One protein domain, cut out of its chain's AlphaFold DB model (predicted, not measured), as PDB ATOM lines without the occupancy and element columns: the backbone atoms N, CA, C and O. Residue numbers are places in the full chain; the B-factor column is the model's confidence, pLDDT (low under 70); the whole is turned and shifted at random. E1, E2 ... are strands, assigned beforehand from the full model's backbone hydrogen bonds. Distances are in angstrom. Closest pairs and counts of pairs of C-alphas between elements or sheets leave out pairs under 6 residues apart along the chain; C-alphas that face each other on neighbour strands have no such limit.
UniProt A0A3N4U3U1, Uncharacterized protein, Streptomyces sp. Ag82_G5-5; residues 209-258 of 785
ATOM      1  N   ALA A 209     -34.726  -7.801  34.690       50.59
ATOM      2  CA  ALA A 209     -33.472  -8.318  34.166       50.59
ATOM      3  C   ALA A 209     -33.565  -8.330  32.633       50.59
ATOM      4  O   ALA A 209     -34.411  -9.015  32.055       50.59
ATOM      5  N   THR A 210     -32.720  -7.554  31.959       51.56
ATOM      6  CA  THR A 210     -32.672  -7.535  30.496       51.56
ATOM      7  C   THR A 210     -31.353  -8.110  29.999       51.56
ATOM      8  O   THR A 210     -30.287  -7.603  30.319       51.56
ATOM      9  N   VAL A 211     -31.505  -9.175  29.199       55.69
ATOM     10  CA  VAL A 211     -30.606  -9.770  28.190       55.69
ATOM     11  C   VAL A 211     -29.181 -10.128  28.642       55.69
ATOM     12  O   VAL A 211     -28.412  -9.292  29.096       55.69
ATOM     13  N   GLY A 212     -28.803 -11.397  28.430       59.12
ATOM     14  CA  GLY A 212     -27.482 -11.934  28.763       59.12
ATOM     15  C   GLY A 212     -26.344 -11.140  28.123       59.12
ATOM     16  O   GLY A 212     -26.136 -11.200  26.908       59.12
ATOM     17  N   LEU A 213     -25.604 -10.416  28.957       80.06
ATOM     18  CA  LEU A 213     -24.317  -9.841  28.602       80.06
ATOM     19  C   LEU A 213     -23.207 -10.767  29.099       80.06
ATOM     20  O   LEU A 213     -23.413 -11.569  29.998       80.06
ATOM     21  N   CYS A 214     -22.029 -10.675  28.515       82.81
ATOM     22  CA  CYS A 214     -20.864 -11.477  28.818       82.81
ATOM     23  C   CYS A 214     -19.734 -10.526  29.225       82.81
ATOM     24  O   CYS A 214     -19.481  -9.531  28.538       82.81
ATOM     25  N   LEU A 215     -19.047 -10.826  30.330       86.06
ATOM     26  CA  LEU A 215     -17.748 -10.225  30.645       86.06
ATOM     27  C   LEU A 215     -16.755 -10.519  29.506       86.06
ATOM     28  O   LEU A 215     -16.967 -11.421  28.695       86.06
ATOM     29  N   ALA A 216     -15.634  -9.794  29.462       81.19
ATOM     30  CA  ALA A 216     -14.600  -9.980  28.435       81.19
ATOM     31  C   ALA A 216     -14.022 -11.414  28.375       81.19
ATOM     32  O   ALA A 216     -13.444 -11.807  27.364       81.19
ATOM     33  N   ASP A 217     -14.173 -12.195  29.447       83.00
ATOM     34  CA  ASP A 217     -13.783 -13.607  29.526       83.00
ATOM     35  C   ASP A 217     -14.886 -14.590  29.079       83.00
ATOM     36  O   ASP A 217     -14.682 -15.803  29.111       83.00
ATOM     37  N   GLY A 218     -16.040 -14.081  28.638       80.31
ATOM     38  CA  GLY A 218     -17.198 -14.863  28.214       80.31
ATOM     39  C   GLY A 218     -18.164 -15.233  29.343       80.31
ATOM     40  O   GLY A 218     -19.143 -15.929  29.079       80.31
ATOM     41  N   THR A 219     -17.929 -14.790  30.583       86.81
ATOM     42  CA  THR A 219     -18.817 -15.101  31.714       86.81
ATOM     43  C   THR A 219     -20.162 -14.391  31.563       86.81
ATOM     44  O   THR A 219     -20.172 -13.159  31.513       86.81
ATOM     45  N   PRO A 220     -21.297 -15.112  31.546       85.81
ATOM     46  CA  PRO A 220     -22.609 -14.495  31.431       85.81
ATOM     47  C   PRO A 220     -22.975 -13.725  32.707       85.81
ATOM     48  O   PRO A 220     -22.780 -14.199  33.831       85.81
ATOM     49  N   ILE A 221     -23.548 -12.541  32.526       89.81
ATOM     50  CA  ILE A 221     -24.054 -11.646  33.559       89.81
ATOM     51  C   ILE A 221     -25.465 -11.166  33.191       89.81
ATOM     52  O   ILE A 221     -25.828 -11.104  32.014       89.81
ATOM     53  N   ALA A 222     -26.251 -10.802  34.199       84.50
ATOM     54  CA  ALA A 222     -27.524 -10.106  34.035       84.50
ATOM     55  C   ALA A 222     -27.427  -8.723  34.673       84.50
ATOM     56  O   ALA A 222     -27.061  -8.610  35.842       84.50
ATOM     57  N   VAL A 223     -27.761  -7.678  33.919       87.38
ATOM     58  CA  VAL A 223     -27.846  -6.317  34.457       87.38
ATOM     59  C   VAL A 223     -29.209  -6.131  35.111       87.38
ATOM     60  O   VAL A 223     -30.245  -6.455  34.526       87.38
ATOM     61  N   VAL A 224     -29.196  -5.625  36.338       82.19
ATOM     62  CA  VAL A 224     -30.393  -5.313  37.111       82.19
ATOM     63  C   VAL A 224     -30.763  -3.869  36.815       82.19
ATOM     64  O   VAL A 224     -30.119  -2.930  37.291       82.19
ATOM     65  N   VAL A 225     -31.791  -3.710  35.986       80.06
ATOM     66  CA  VAL A 225     -32.363  -2.411  35.652       80.06
ATOM     67  C   VAL A 225     -33.691  -2.272  36.377       80.06
ATOM     68  O   VAL A 225     -34.597  -3.091  36.200       80.06
ATOM     69  N   THR A 226     -33.819  -1.219  37.169       73.38
ATOM     70  CA  THR A 226     -35.090  -0.788  37.738       73.38
ATOM     71  C   THR A 226     -35.662   0.312  36.853       73.38
ATOM     72  O   THR A 226     -34.947   1.163  36.320       73.38
ATOM     73  N   ARG A 227     -36.965   0.253  36.588       63.38
ATOM     74  CA  ARG A 227     -37.670   1.282  35.821       63.38
ATOM     75  C   ARG A 227     -38.527   2.072  36.792       63.38
ATOM     76  O   ARG A 227     -39.395   1.491  37.438       63.38
ATOM     77  N   ASP A 228     -38.304   3.377  36.858       64.38
ATOM     78  CA  ASP A 228     -39.201   4.270  37.573       64.38
ATOM     79  C   ASP A 228     -40.458   4.581  36.747       64.38
ATOM     80  O   ASP A 228     -40.574   4.275  35.553       64.38
ATOM     81  N   CYS A 229     -41.441   5.193  37.393       52.50
ATOM     82  CA  CYS A 229     -42.764   5.400  36.813       52.50
ATOM     83  C   CYS A 229     -42.818   6.534  35.775       52.50
ATOM     84  O   CYS A 229     -43.845   6.719  35.123       52.50
ATOM     85  N   GLN A 230     -41.703   7.237  35.545       59.31
ATOM     86  CA  GLN A 230     -41.518   8.155  34.415       59.31
ATOM     87  C   GLN A 230     -40.987   7.417  33.173       59.31
ATOM     88  O   GLN A 230     -40.751   8.026  32.129       59.31
ATOM     89  N   GLY A 231     -40.800   6.096  33.279       54.62
ATOM     90  CA  GLY A 231     -40.160   5.272  32.264       54.62
ATOM     91  C   GLY A 231     -38.641   5.423  32.251       54.62
ATOM     92  O   GLY A 231     -37.994   4.886  31.347       54.62
ATOM     93  N   VAL A 232     -38.059   6.128  33.227       67.31
ATOM     94  CA  VAL A 232     -36.615   6.298  33.330       67.31
ATOM     95  C   VAL A 232     -36.048   5.032  33.960       67.31
ATOM     96  O   VAL A 232     -36.509   4.527  34.980       67.31
ATOM     97  N   THR A 233     -35.063   4.461  33.285       74.25
ATOM     98  CA  THR A 233     -34.399   3.238  33.728       74.25
ATOM     99  C   THR A 233     -33.138   3.608  34.496       74.25
ATOM    100  O   THR A 233     -32.380   4.480  34.067       74.25
ATOM    101  N   ARG A 234     -32.922   2.968  35.645       77.88
ATOM    102  CA  ARG A 234     -31.697   3.064  36.436       77.88
ATOM    103  C   ARG A 234     -31.078   1.682  36.556       77.88
ATOM    104  O   ARG A 234     -31.752   0.695  36.815       77.88
ATOM    105  N   GLU A 235     -29.782   1.620  36.321       83.81
ATOM    106  CA  GLU A 235     -28.986   0.415  36.492       83.81
ATOM    107  C   GLU A 235     -28.454   0.384  37.927       83.81
ATOM    108  O   GLU A 235     -27.688   1.264  38.323       83.81
ATOM    109  N   GLU A 236     -28.889  -0.592  38.720       85.44
ATOM    110  CA  GLU A 236     -28.529  -0.677  40.144       85.44
ATOM    111  C   GLU A 236     -27.323  -1.586  40.382       85.44
ATOM    112  O   GLU A 236     -26.543  -1.383  41.315       85.44
ATOM    113  N   GLY A 237     -27.139  -2.583  39.521       87.75
ATOM    114  CA  GLY A 237     -26.062  -3.550  39.637       87.75
ATOM    115  C   GLY A 237     -26.125  -4.627  38.569       87.75
ATOM    116  O   GLY A 237     -26.943  -4.584  37.652       87.75
ATOM    117  N   TRP A 238     -25.277  -5.637  38.706       92.06
ATOM    118  CA  TRP A 238     -25.263  -6.801  37.829       92.06
ATOM    119  C   TRP A 238     -24.999  -8.083  38.620       92.06
ATOM    120  O   TRP A 238     -24.324  -8.082  39.650       92.06
ATOM    121  N   ILE A 239     -25.558  -9.188  38.134       86.88
ATOM    122  CA  ILE A 239     -25.450 -10.524  38.723       86.88
ATOM    123  C   ILE A 239     -24.576 -11.376  37.814       86.88
ATOM    124  O   ILE A 239     -24.851 -11.505  36.621       86.88
ATOM    125  N   ASN A 240     -23.547 -12.005  38.372       87.88
ATOM    126  CA  ASN A 240     -22.796 -13.040  37.677       87.88
ATOM    127  C   ASN A 240     -23.646 -14.318  37.602       87.88
ATOM    128  O   ASN A 240     -23.865 -14.980  38.615       87.88
ATOM    129  N   LEU A 241     -24.095 -14.700  36.406       77.94
ATOM    130  CA  LEU A 241     -25.025 -15.823  36.221       77.94
ATOM    131  C   LEU A 241     -24.377 -17.199  36.436       77.94
ATOM    132  O   LEU A 241     -25.080 -18.199  36.525       77.94
ATOM    133  N   THR A 242     -23.047 -17.260  36.539       78.56
ATOM    134  CA  THR A 242     -22.313 -18.500  36.836       78.56
ATOM    135  C   THR A 242     -22.130 -18.715  38.340       78.56
ATOM    136  O   THR A 242     -22.020 -19.851  38.789       78.56
ATOM    137  N   THR A 243     -22.089 -17.641  39.133       82.12
ATOM    138  CA  THR A 243     -21.769 -17.702  40.575       82.12
ATOM    139  C   THR A 243     -22.884 -17.188  41.486       82.12
ATOM    140  O   THR A 243     -22.811 -17.391  42.692       82.12
ATOM    141  N   GLY A 244     -23.898 -16.512  40.941       79.12
ATOM    142  CA  GLY A 244     -24.976 -15.869  41.699       79.12
ATOM    143  C   GLY A 244     -24.563 -14.587  42.432       79.12
ATOM    144  O   GLY A 244     -25.392 -13.978  43.101       79.12
ATOM    145  N   ALA A 245     -23.303 -14.155  42.322       81.00
ATOM    146  CA  ALA A 245     -22.805 -12.973  43.019       81.00
ATOM    147  C   ALA A 245     -23.364 -11.678  42.406       81.00
ATOM    148  O   ALA A 245     -23.224 -11.447  41.203       81.00
ATOM    149  N   TYR A 246     -23.954 -10.825  43.247       88.00
ATOM    150  CA  TYR A 246     -24.404  -9.479  42.890       88.00
ATOM    151  C   TYR A 246     -23.291  -8.451  43.122       88.00
ATOM    152  O   TYR A 246     -22.565  -8.515  44.114       88.00
ATOM    153  N   SER A 247     -23.159  -7.496  42.207       91.25
ATOM    154  CA  SER A 247     -22.269  -6.340  42.325       91.25
ATOM    155  C   SER A 247     -23.063  -5.059  42.081       91.25
ATOM    156  O   SER A 247     -23.728  -4.934  41.056       91.25
ATOM    157  N   THR A 248     -22.982  -4.106  43.009       88.19
ATOM    158  CA  THR A 248     -23.606  -2.778  42.883       88.19
ATOM    159  C   THR A 248     -22.890  -1.922  41.834       88.19
ATOM    160  O   THR A 248     -21.655  -1.899  41.806       88.19
ATOM    161  N   GLY A 249     -23.641  -1.147  41.050       86.19
ATOM    162  CA  GLY A 249     -23.113  -0.221  40.040       86.19
ATOM    163  C   GLY A 249     -22.935  -0.832  38.645       86.19
ATOM    164  O   GLY A 249     -23.333  -1.965  38.389       86.19
ATOM    165  N   GLN A 250     -22.348  -0.064  37.720       86.19
ATOM    166  CA  GLN A 250     -22.212  -0.495  36.324       86.19
ATOM    167  C   GLN A 250     -21.299  -1.730  36.174       86.19
ATOM    168  O   GLN A 250     -20.303  -1.854  36.898       86.19
ATOM    169  N   PRO A 251     -21.580  -2.627  35.212       86.88
ATOM    170  CA  PRO A 251     -20.687  -3.701  34.832       86.88
ATOM    171  C   PRO A 251     -19.314  -3.165  34.413       86.88
ATOM    172  O   PRO A 251     -19.201  -2.035  33.927       86.88
ATOM    173  N   PRO A 252     -18.247  -3.973  34.562       87.94
ATOM    174  CA  PRO A 252     -16.926  -3.607  34.074       87.94
ATOM    175  C   PRO A 252     -16.965  -3.187  32.598       87.94
ATOM    176  O   PRO A 252     -17.661  -3.791  31.782       87.94
ATOM    177  N   ALA A 253     -16.180  -2.173  32.234       81.06
ATOM    178  CA  ALA A 253     -16.052  -1.767  30.838       81.06
ATOM    179  C   ALA A 253     -15.603  -2.957  29.962       81.06
ATOM    180  O   ALA A 253     -14.672  -3.679  30.323       81.06
ATOM    181  N   GLY A 254     -16.249  -3.144  28.805       78.19
ATOM    182  CA  GLY A 254     -15.975  -4.256  27.880       78.19
ATOM    183  C   GLY A 254     -16.970  -5.422  27.944       78.19
ATOM    184  O   GLY A 254     -16.727  -6.454  27.325       78.19
ATOM    185  N   VAL A 255     -18.076  -5.269  28.673       80.94
ATOM    186  CA  VAL A 255     -19.204  -6.208  28.650       80.94
ATOM    187  C   VAL A 255     -19.953  -6.133  27.312       80.94
ATOM    188  O   VAL A 255     -20.251  -5.046  26.824       80.94
ATOM    189  N   MET A 256     -20.264  -7.288  26.717       74.94
ATOM    190  CA  MET A 256     -20.880  -7.415  25.382       74.94
ATOM    191  C   MET A 256     -22.062  -8.389  25.393       74.94
ATOM    192  O   MET A 256     -22.111  -9.259  26.246       74.94
ATOM    193  N   ALA A 257     -23.019  -8.297  24.464       74.00
ATOM    194  CA  ALA A 257     -24.112  -9.276  24.393       74.00
ATOM    195  C   ALA A 257     -23.572 -10.707  24.193       74.00
ATOM    196  O   ALA A 257     -22.686 -10.936  23.365       74.00
ATOM    197  N   CYS A 258     -24.104 -11.676  24.941       58.41
ATOM    198  CA  CYS A 258     -23.757 -13.081  24.767       58.41
ATOM    199  C   CYS A 258     -24.387 -13.609  23.464       58.41
ATOM    200  O   CYS A 258     -25.521 -14.082  23.453       58.41
TER     201      CYS A 258
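Overview. This is residues 209 to 258 of the 785 residues of an uncharacterized protein of Streptomyces sp. Ag82_G5-5 (UniProt A0A3N4U3U1). Picture one small, twisted sheet of four strands, E1, E2, E3 and E4, each folding back beside the one before, with the long E2 and E3 hairpin running along its length. After E4 the last stretch of the printed part folds back across one face of the sheet to E1, where residues 256 to 257 pair with residues 213 to 214 of E1. The printed part has 50 residues, with no named helix and four named strands that follow the chain in the sheet's own order, E1 E2 E3 E4, all antiparallel: a meander, each strand the antiparallel neighbour of the one before. The class is all strand, and the whole is compact, with a radius of gyration of the C-alphas of 11.0 A, yet elongated, spanning 35 by 19 by 16 A.

Arrangement. Start at the two inner strands, E2 at residues 220 to 227 and E3 at residues 233 to 240. They form a hairpin, antiparallel with 155 degrees between their directions; look for N 224 and O 237 at 2.8 A, and N 234 and O 226 at 2.8 A. E3 bends by 57 degrees at residue 236. Beside E2 find the edge strand E1, residues 209 to 214, antiparallel to it at 150 degrees, with N 221 and O 213 2.7 A apart. Beside E3 is the other edge strand, E4, residues 246 to 248, antiparallel at 141 degrees, with N 238 and O 247 2.9 A apart. E1 and E2 form a hairpin, as do E3 and E4, while E1 and E4 are apart. The sheet is only just strongly twisted, its C-alphas lying up to 4.4 A off their best plane.

Along the chain. Find C-alpha 220 at (-22.609, -14.495, 31.431); from there E2 runs 22.2 A to C-alpha 227. E3 covers 20.4 A from C-alpha 233 to C-alpha 240. E1 begins at C-alpha 209, at (-33.472, -8.318, 34.166), and measures 14.1 A. E4, three residues long, ends at C-alpha 248, at (-23.606, -2.778, 42.883).

Size, cuts and confidence. The two C-alphas farthest apart are those of Asp 217 and Gln 230, 35.6 A. The printed part has no cut, and the three links between its strands are tight, with 5 residues each. From Ala 209 to Cys 258 the C-alphas are 14.3 A apart. The mean pLDDT of the printed part is 77.6; look for values under 70 at residues 209 to 212, residues 227 to 232 and residue 258.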